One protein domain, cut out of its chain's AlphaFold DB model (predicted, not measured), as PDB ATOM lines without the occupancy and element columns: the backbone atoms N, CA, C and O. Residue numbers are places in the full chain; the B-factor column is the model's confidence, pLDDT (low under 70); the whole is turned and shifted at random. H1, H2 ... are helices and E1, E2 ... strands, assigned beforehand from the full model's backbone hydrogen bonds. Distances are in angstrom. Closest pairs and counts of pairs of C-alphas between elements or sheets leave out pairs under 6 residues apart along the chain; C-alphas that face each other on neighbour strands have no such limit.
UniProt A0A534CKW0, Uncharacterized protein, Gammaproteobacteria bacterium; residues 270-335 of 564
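What this domain is: This is residues 270 to 335 of the 564 residues of an uncharacterized protein of Gammaproteobacteria bacterium (UniProt A0A534CKW0). The chain is wound in stacked turns, a short solenoid with a roughly three-sided outline: the parallel sheet E2, E4, E6 makes one side, the parallel pair E3 and E5 a second, and E1 lies on the third side, paired with residues 302 to 303 of the next turn. H1, a single short turn of helix, lies on the third side farther along the stack, and residues 270 to 279 lead into E1 at the end of the stack where the winding begins. The printed part has 66 residues with one named helix and six named strands, in the order E1, E2, E3, E4, E5, H1, E6. The class is mostly strand, with 29 residues, under half of the printed part, in named elements. The whole is compact, with a radius of gyration of the C-alphas of 10.9 A, and rounded, with spans of 28 by 24 by 17 A.

How they stand to each other: The largest sheet has E4, residues 307 to 309, as its inner strand, between the edge strands E2, residues 285 to 287, and E6, residues 333 to 335. E2 and E4 are parallel at 15 degrees; the C-alphas of Ser 287 and Thr 309 face each other at 4.6 A, and N 308 and O 285 are within hydrogen-bond range at 2.9 A. E4 and E6 are parallel at 12 degrees; the C-alphas of Val 307 and Ile 333 face each other at 4.6 A, and N 334 and O 307 are within hydrogen-bond range at 2.8 A. The second sheet joins E3, residues 291 to 296, and E5, residues 314 to 320, which are parallel at 16 degrees. Across this pair N 315 and O 291 are 2.8 A apart and N 320 and O 295 are 2.9 A apart, both within hydrogen-bond range. E2 and E3 meet only through their link. The closest C-alphas of E3 and E4 are those of Ile 291 and Thr 309, 7.7 A apart, while E4 and E5 are apart. E1, residues 280 to 282, pairs with no named strand, but its residues 280 to 281 pair in parallel with residues 302 to 303. E1 and E2 meet only through their link; E1 is apart from E3, E4, E5 and E6. H1, residues 325 to 328, is not on the three-stranded sheet, with 2 pairs of C-alphas within 10 A, and is apart from E1, E2, E3 and E4. H1 is too short for any pair of O i and N i+4 inside it; its 1 pair of O i and N i+3 is within range.

Where its parts are: E3 and E5 each run 17.0 A from first to last C-alpha, and E5, with 7 residues, is the longest strand by residues. E1, E2, E4 and E6 have 3 residues each, and H1 has 4. E1 begins at C-alpha 280, at (22.982, 43.781, -28.741). E5 ends at C-alpha 320, at (36.735, 36.678, -18.020). E6 ends at C-alpha 335, at (19.668, 24.094, -30.874), the last printed residue.

The domain as a whole: The two C-alphas farthest apart are those of Leu 298 and Ala 310, at 29.3 A, and the C-alphas of Trp 270 and Thr 335, the first and last printed, are 15.6 A apart. The link from E3 to E4, with 10 residues, is short but not tight; the other links between named elements are tight. The printed part has no cut. The mean pLDDT of the printed part is 91.9, and no printed residue is under 70.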
ATOM      1  N   TRP A 270      29.870  31.128 -39.341       86.00
ATOM      2  CA  TRP A 270      30.752  31.974 -38.543       86.00
ATOM      3  C   TRP A 270      32.207  31.784 -38.965       86.00
ATOM      4  O   TRP A 270      32.698  30.661 -39.123       86.00
ATOM      5  N   ASP A 271      32.889  32.906 -39.165       84.69
ATOM      6  CA  ASP A 271      34.343  32.935 -39.208       84.69
ATOM      7  C   ASP A 271      34.855  32.656 -37.787       84.69
ATOM      8  O   ASP A 271      34.314  33.172 -36.814       84.69
ATOM      9  N   THR A 272      35.893  31.833 -37.654       80.94
ATOM     10  CA  THR A 272      36.463  31.459 -36.349       80.94
ATOM     11  C   THR A 272      37.045  32.642 -35.578       80.94
ATOM     12  O   THR A 272      37.317  32.523 -34.388       80.94
ATOM     13  N   THR A 273      37.280  33.758 -36.268       80.50
ATOM     14  CA  THR A 273      37.778  35.010 -35.689       80.50
ATOM     15  C   THR A 273      36.661  35.941 -35.216       80.50
ATOM     16  O   THR A 273      36.941  36.900 -34.503       80.50
ATOM     17  N   VAL A 274      35.406  35.655 -35.568       86.06
ATOM     18  CA  VAL A 274      34.253  36.476 -35.194       86.06
ATOM     19  C   VAL A 274      33.582  35.875 -33.974       86.06
ATOM     20  O   VAL A 274      33.109  34.742 -34.010       86.06
ATOM     21  N   GLN A 275      33.505  36.656 -32.905       88.25
ATOM     22  CA  GLN A 275      32.745  36.329 -31.706       88.25
ATOM     23  C   GLN A 275      31.826  37.500 -31.371       88.25
ATOM     24  O   GLN A 275      32.197  38.650 -31.593       88.25
ATOM     25  N   PHE A 276      30.670  37.209 -30.788       90.25
ATOM     26  CA  PHE A 276      29.859  38.244 -30.157       90.25
ATOM     27  C   PHE A 276      30.451  38.632 -28.812       90.25
ATOM     28  O   PHE A 276      30.811  37.740 -28.039       90.25
ATOM     29  N   HIS A 277      30.522  39.926 -28.516       89.56
ATOM     30  CA  HIS A 277      31.074  40.425 -27.260       89.56
ATOM     31  C   HIS A 277      30.236  41.549 -26.639       89.56
ATOM     32  O   HIS A 277      29.538  41.279 -25.666       89.56
ATOM     33  N   ASP A 278      30.269  42.773 -27.170       88.25
ATOM     34  CA  ASP A 278      29.436  43.893 -26.685       88.25
ATOM     35  C   ASP A 278      28.161  44.087 -27.528       88.25
ATOM     36  O   ASP A 278      27.519  45.136 -27.517       88.25
ATOM     37  N   ASP A 279      27.801  43.071 -28.316       92.38
ATOM     38  CA  ASP A 279      26.712  43.166 -29.277       92.38
ATOM     39  C   ASP A 279      25.335  43.068 -28.617       92.38
ATOM     40  O   ASP A 279      25.083  42.216 -27.756       92.38
ATOM     41  N   GLU A 280      24.396  43.877 -29.105       95.50
ATOM     42  CA  GLU A 280      22.982  43.781 -28.741       95.50
ATOM     43  C   GLU A 280      22.127  43.473 -29.973       95.50
ATOM     44  O   GLU A 280      22.178  44.181 -30.978       95.50
ATOM     45  N   ILE A 281      21.335  42.403 -29.900       96.81
ATOM     46  CA  ILE A 281      20.494  41.922 -30.999       96.81
ATOM     47  C   ILE A 281      19.046  41.825 -30.524       96.81
ATOM     48  O   ILE A 281      18.673  40.957 -29.725       96.81
ATOM     49  N   ALA A 282      18.211  42.708 -31.063       96.94
ATOM     50  CA  ALA A 282      16.794  42.803 -30.761       96.94
ATOM     51  C   ALA A 282      15.940  42.229 -31.899       96.94
ATOM     52  O   ALA A 282      15.516  42.946 -32.801       96.94
ATOM     53  N   GLY A 283      15.656  40.927 -31.821       95.88
ATOM     54  CA  GLY A 283      14.695  40.223 -32.672       95.88
ATOM     55  C   GLY A 283      15.155  38.809 -33.027       95.88
ATOM     56  O   GLY A 283      15.890  38.186 -32.258       95.88
ATOM     57  N   ARG A 284      14.658  38.257 -34.139       95.69
ATOM     58  CA  ARG A 284      14.906  36.857 -34.514       95.69
ATOM     59  C   ARG A 284      16.360  36.662 -34.925       95.69
ATOM     60  O   ARG A 284      16.862  37.360 -35.806       95.69
ATOM     61  N   PHE A 285      16.993  35.656 -34.332       97.44
ATOM     62  CA  PHE A 285      18.356  35.271 -34.658       97.44
ATOM     63  C   PHE A 285      18.416  33.815 -35.125       97.44
ATOM     64  O   PHE A 285      17.856  32.918 -34.478       97.44
ATOM     65  N   HIS A 286      19.149  33.569 -36.211       97.81
ATOM     66  CA  HIS A 286      19.482  32.220 -36.653       97.81
ATOM     67  C   HIS A 286      20.952  32.077 -37.047       97.81
ATOM     68  O   HIS A 286      21.519  32.925 -37.730       97.81
ATOM     69  N   SER A 287      21.551  30.946 -36.689       97.00
ATOM     70  CA  SER A 287      22.860  30.547 -37.197       97.00
ATOM     71  C   SER A 287      22.823  29.132 -37.762       97.00
ATOM     72  O   SER A 287      22.420  28.197 -37.072       97.00
ATOM     73  N   ASN A 288      23.310  28.932 -38.985       97.25
ATOM     74  CA  ASN A 288      23.480  27.578 -39.532       97.25
ATOM     75  C   ASN A 288      24.718  26.859 -38.968       97.25
ATOM     76  O   ASN A 288      24.900  25.662 -39.196       97.25
ATOM     77  N   SER A 289      25.573  27.575 -38.242       94.44
ATOM     78  CA  SER A 289      26.799  27.064 -37.629       94.44
ATOM     79  C   SER A 289      26.865  27.404 -36.138       94.44
ATOM     80  O   SER A 289      25.939  27.991 -35.570       94.44
ATOM     81  N   ASP A 290      27.935  26.969 -35.476       92.12
ATOM     82  CA  ASP A 290      28.117  27.195 -34.045       92.12
ATOM     83  C   ASP A 290      28.274  28.690 -33.738       92.12
ATOM     84  O   ASP A 290      29.002  29.391 -34.437       92.12
ATOM     85  N   ILE A 291      27.563  29.180 -32.721       93.19
ATOM     86  CA  ILE A 291      27.610  30.593 -32.322       93.19
ATOM     87  C   ILE A 291      28.829  30.790 -31.424       93.19
ATOM     88  O   ILE A 291      28.961  30.098 -30.413       93.19
ATOM     89  N   LEU A 292      29.698  31.739 -31.765       92.75
ATOM     90  CA  LEU A 292      30.897  32.049 -30.989       92.75
ATOM     91  C   LEU A 292      30.643  33.255 -30.082       92.75
ATOM     92  O   LEU A 292      30.264  34.325 -30.554       92.75
ATOM     93  N   LEU A 293      30.850  33.082 -28.777       92.56
ATOM     94  CA  LEU A 293      30.630  34.112 -27.762       92.56
ATOM     95  C   LEU A 293      31.921  34.435 -27.006       92.56
ATOM     96  O   LEU A 293      32.687  33.540 -26.638       92.56
ATOM     97  N   GLY A 294      32.106  35.710 -26.695       91.12
ATOM     98  CA  GLY A 294      33.070  36.222 -25.736       91.12
ATOM     99  C   GLY A 294      32.377  37.094 -24.690       91.12
ATOM    100  O   GLY A 294      31.401  37.764 -24.998       91.12
ATOM    101  N   TYR A 295      32.855  37.099 -23.446       91.88
ATOM    102  CA  TYR A 295      32.371  38.035 -22.420       91.88
ATOM    103  C   TYR A 295      33.366  38.217 -21.270       91.88
ATOM    104  O   TYR A 295      34.227  37.367 -21.009       91.88
ATOM    105  N   ASP A 296      33.201  39.292 -20.507       89.62
ATOM    106  CA  ASP A 296      33.903  39.526 -19.249       89.62
ATOM    107  C   ASP A 296      32.942  39.858 -18.088       89.62
ATOM    108  O   ASP A 296      31.766  39.482 -18.095       89.62
ATOM    109  N   ARG A 297      33.450  40.456 -17.002       86.50
ATOM    110  CA  ARG A 297      32.624  40.810 -15.835       86.50
ATOM    111  C   ARG A 297      31.630  41.930 -16.151       86.50
ATOM    112  O   ARG A 297      30.532  41.926 -15.591       86.50
ATOM    113  N   LEU A 298      32.012  42.866 -17.014       86.69
ATOM    114  CA  LEU A 298      31.281  44.088 -17.338       86.69
ATOM    115  C   LEU A 298      30.456  43.931 -18.614       86.69
ATOM    116  O   LEU A 298      29.313  44.377 -18.641       86.69
ATOM    117  N   VAL A 299      31.008  43.254 -19.620       87.38
ATOM    118  CA  VAL A 299      30.451  43.185 -20.973       87.38
ATOM    119  C   VAL A 299      30.083  41.750 -21.336       87.38
ATOM    120  O   VAL A 299      30.810  40.807 -21.014       87.38
ATOM    121  N   ALA A 300      28.922  41.578 -21.964       91.00
ATOM    122  CA  ALA A 300      28.465  40.316 -22.529       91.00
ATOM    123  C   ALA A 300      27.425  40.584 -23.623       91.00
ATOM    124  O   ALA A 300      26.647  41.533 -23.475       91.00
ATOM    125  N   PRO A 301      27.334  39.718 -24.645       93.44
ATOM    126  CA  PRO A 301      26.395  39.929 -25.727       93.44
ATOM    127  C   PRO A 301      24.967  39.700 -25.241       93.44
ATOM    128  O   PRO A 301      24.714  38.888 -24.343       93.44
ATOM    129  N   ARG A 302      24.021  40.417 -25.843       95.44
ATOM    130  CA  ARG A 302      22.615  40.423 -25.436       95.44
ATOM    131  C   ARG A 302      21.713  40.089 -26.613       95.44
ATOM    132  O   ARG A 302      21.455  40.921 -27.475       95.44
ATOM    133  N   PHE A 303      21.152  38.891 -26.591       97.00
ATOM    134  CA  PHE A 303      20.098  38.467 -27.501       97.00
ATOM    135  C   PHE A 303      18.753  38.648 -26.804       97.00
ATOM    136  O   PHE A 303      18.425  37.935 -25.849       97.00
ATOM    137  N   LEU A 304      17.981  39.629 -27.263       96.94
ATOM    138  CA  LEU A 304      16.693  39.972 -26.657       96.94
ATOM    139  C   LEU A 304      15.542  39.129 -27.226       96.94
ATOM    140  O   LEU A 304      14.536  38.931 -26.549       96.94
ATOM    141  N   GLY A 305      15.693  38.627 -28.455       95.38
ATOM    142  CA  GLY A 305      14.742  37.727 -29.111       95.38
ATOM    143  C   GLY A 305      15.168  36.258 -29.069       95.38
ATOM    144  O   GLY A 305      16.228  35.910 -28.545       95.38
ATOM    145  N   LYS A 306      14.309  35.378 -29.601       94.38
ATOM    146  CA  LYS A 306      14.575  33.933 -29.651       94.38
ATOM    147  C   LYS A 306      15.789  33.657 -30.539       94.38
ATOM    148  O   LYS A 306      15.826  34.081 -31.696       94.38
ATOM    149  N   VAL A 307      16.736  32.890 -30.005       97.00
ATOM    150  CA  VAL A 307      17.927  32.437 -30.727       97.00
ATOM    151  C   VAL A 307      17.711  31.017 -31.220       97.00
ATOM    152  O   VAL A 307      17.292  30.139 -30.469       97.00
ATOM    153  N   THR A 308      18.012  30.773 -32.488       96.62
ATOM    154  CA  THR A 308      17.988  29.432 -33.073       96.62
ATOM    155  C   THR A 308      19.336  29.116 -33.709       96.62
ATOM    156  O   THR A 308      20.003  29.993 -34.254       96.62
ATOM    157  N   THR A 309      19.762  27.858 -33.644       97.12
ATOM    158  CA  THR A 309      20.955  27.398 -34.360       97.12
ATOM    159  C   THR A 309      20.760  25.995 -34.915       97.12
ATOM    160  O   THR A 309      20.139  25.141 -34.278       97.12
ATOM    161  N   ALA A 310      21.289  25.742 -36.110       96.56
ATOM    162  CA  ALA A 310      21.380  24.397 -36.668       96.56
ATOM    163  C   ALA A 310      22.452  23.549 -35.956       96.56
ATOM    164  O   ALA A 310      22.395  22.319 -36.007       96.56
ATOM    165  N   ALA A 311      23.402  24.191 -35.271       95.06
ATOM    166  CA  ALA A 311      24.426  23.522 -34.484       95.06
ATOM    167  C   ALA A 311      23.850  22.882 -33.210       95.06
ATOM    168  O   ALA A 311      22.705  23.103 -32.807       95.06
ATOM    169  N   GLY A 312      24.676  22.064 -32.554       93.25
ATOM    170  CA  GLY A 312      24.325  21.424 -31.288       93.25
ATOM    171  C   GLY A 312      24.350  22.359 -30.074       93.25
ATOM    172  O   GLY A 312      23.961  21.911 -28.996       93.25
ATOM    173  N   GLY A 313      24.807  23.606 -30.226       89.12
ATOM    174  CA  GLY A 313      25.008  24.542 -29.126       89.12
ATOM    175  C   GLY A 313      25.633  25.867 -29.565       89.12
ATOM    176  O   GLY A 313      25.358  26.362 -30.657       89.12
ATOM    177  N   PHE A 314      26.424  26.428 -28.655       91.94
ATOM    178  CA  PHE A 314      27.262  27.605 -28.842       91.94
ATOM    179  C   PHE A 314      28.605  27.361 -28.143       91.94
ATOM    180  O   PHE A 314      28.676  26.596 -27.173       91.94
ATOM    181  N   THR A 315      29.651  28.050 -28.590       91.94
ATOM    182  CA  THR A 315      30.992  27.978 -28.009       91.94
ATOM    183  C   THR A 315      31.359  29.301 -27.355       91.94
ATOM    184  O   THR A 315      31.243  30.371 -27.945       91.94
ATOM    185  N   ILE A 316      31.855  29.223 -26.121       91.44
ATOM    186  CA  ILE A 316      32.455  30.364 -25.429       91.44
ATOM    187  C   ILE A 316      33.950  30.353 -25.746       91.44
ATOM    188  O   ILE A 316      34.679  29.489 -25.259       91.44
ATOM    189  N   VAL A 317      34.394  31.294 -26.575       88.69
ATOM    190  CA  VAL A 317      35.786  31.394 -27.038       88.69
ATOM    191  C   VAL A 317      36.646  32.120 -26.006       88.69
ATOM    192  O   VAL A 317      37.752  31.684 -25.700       88.69
ATOM    193  N   ASN A 318      36.115  33.194 -25.418       85.56
ATOM    194  CA  ASN A 318      36.810  34.016 -24.431       85.56
ATOM    195  C   ASN A 318      35.891  34.322 -23.245       85.56
ATOM    196  O   ASN A 318      34.816  34.884 -23.417       85.56
ATOM    197  N   SER A 319      36.311  33.986 -22.023       88.69
ATOM    198  CA  SER A 319      35.555  34.340 -20.816       88.69
ATOM    199  C   SER A 319      36.460  34.891 -19.719       88.69
ATOM    200  O   SER A 319      37.442  34.270 -19.311       88.69
ATOM    201  N   ARG A 320      36.120  36.078 -19.214       86.44
ATOM    202  CA  ARG A 320      36.735  36.678 -18.020       86.44
ATOM    203  C   ARG A 320      35.663  37.000 -16.989       86.44
ATOM    204  O   ARG A 320      35.429  38.151 -16.645       86.44
ATOM    205  N   GLY A 321      34.998  35.968 -16.488       84.75
ATOM    206  CA  GLY A 321      33.888  36.098 -15.548       84.75
ATOM    207  C   GLY A 321      32.917  34.935 -15.683       84.75
ATOM    208  O   GLY A 321      33.208  33.952 -16.360       84.75
ATOM    209  N   ARG A 322      31.759  35.055 -15.035       84.50
ATOM    210  CA  ARG A 322      30.633  34.139 -15.222       84.50
ATOM    211  C   ARG A 322      29.422  34.962 -15.628       84.50
ATOM    212  O   ARG A 322      29.113  35.938 -14.950       84.50
ATOM    213  N   LYS A 323      28.762  34.547 -16.701       88.00
ATOM    214  CA  LYS A 323      27.478  35.081 -17.149       88.00
ATOM    215  C   LYS A 323      26.502  33.924 -17.244       88.00
ATOM    216  O   LYS A 323      26.874  32.853 -17.735       88.00
ATOM    217  N   ALA A 324      25.305  34.095 -16.701       87.50
ATOM    218  CA  ALA A 324      24.274  33.085 -16.839       87.50
ATOM    219  C   ALA A 324      23.719  33.084 -18.276       87.50
ATOM    220  O   ALA A 324      23.747  34.094 -18.980       87.50
ATOM    221  N   GLY A 325      23.257  31.923 -18.746       87.19
ATOM    222  CA  GLY A 325      22.782  31.779 -20.124       87.19
ATOM    223  C   GLY A 325      21.555  32.641 -20.424       87.19
ATOM    224  O   GLY A 325      21.429  33.136 -21.534       87.19
ATOM    225  N   ASP A 326      20.696  32.870 -19.436       91.06
ATOM    226  CA  ASP A 326      19.528  33.755 -19.488       91.06
ATOM    227  C   ASP A 326      19.894  35.249 -19.446       91.06
ATOM    228  O   ASP A 326      19.091  36.089 -19.853       91.06
ATOM    229  N   GLU A 327      21.103  35.606 -19.005       90.62
ATOM    230  CA  GLU A 327      21.615  36.973 -19.150       90.62
ATOM    231  C   GLU A 327      21.938  37.304 -20.613       90.62
ATOM    232  O   GLU A 327      21.678  38.431 -21.047       90.62
ATOM    233  N   ILE A 328      22.469  36.315 -21.342       94.62
ATOM    234  CA  ILE A 328      22.873  36.405 -22.752       94.62
ATOM    235  C   ILE A 328      21.674  36.159 -23.677       94.62
ATOM    236  O   ILE A 328      21.391  36.965 -24.557       94.62
ATOM    237  N   PHE A 329      20.941  35.064 -23.467       96.50
ATOM    238  CA  PHE A 329      19.812  34.611 -24.282       96.50
ATOM    239  C   PHE A 329      18.488  34.851 -23.554       96.50
ATOM    240  O   PHE A 329      17.899  33.935 -22.974       96.50
ATOM    241  N   ARG A 330      17.997  36.090 -23.593       96.06
ATOM    242  CA  ARG A 330      16.850  36.530 -22.777       96.06
ATOM    243  C   ARG A 330      15.551  35.796 -23.102       96.06
ATOM    244  O   ARG A 330      14.763  35.538 -22.201       96.06
ATOM    245  N   ALA A 331      15.346  35.437 -24.367       95.00
ATOM    246  CA  ALA A 331      14.188  34.661 -24.822       95.00
ATOM    247  C   ALA A 331      14.515  33.175 -25.078       95.00
ATOM    248  O   ALA A 331      13.730  32.460 -25.703       95.00
ATOM    249  N   GLY A 332      15.671  32.703 -24.597       94.88
ATOM    250  CA  GLY A 332      16.132  31.328 -24.757       94.88
ATOM    251  C   GLY A 332      16.784  31.023 -26.109       94.88
ATOM    252  O   GLY A 332      16.760  31.817 -27.054       94.88
ATOM    253  N   ILE A 333      17.382  29.833 -26.175       95.69
ATOM    254  CA  ILE A 333      18.070  29.297 -27.351       95.69
ATOM    255  C   ILE A 333      17.509  27.922 -27.726       95.69
ATOM    256  O   ILE A 333      17.323  27.056 -26.872       95.69
ATOM    257  N   GLU A 334      17.273  27.710 -29.018       95.19
ATOM    258  CA  GLU A 334      16.895  26.425 -29.602       95.19
ATOM    259  C   GLU A 334      18.024  25.903 -30.499       95.19
ATOM    260  O   GLU A 334      18.359  26.491 -31.527       95.19
ATOM    261  N   THR A 335      18.617  24.779 -30.103       96.06
ATOM    262  CA  THR A 335      19.668  24.094 -30.874       96.06
ATOM    263  C   THR A 335      19.072  23.060 -31.819       96.06
ATOM    264  O   THR A 335      18.003  22.522 -31.536       96.06
TER     265      THR A 335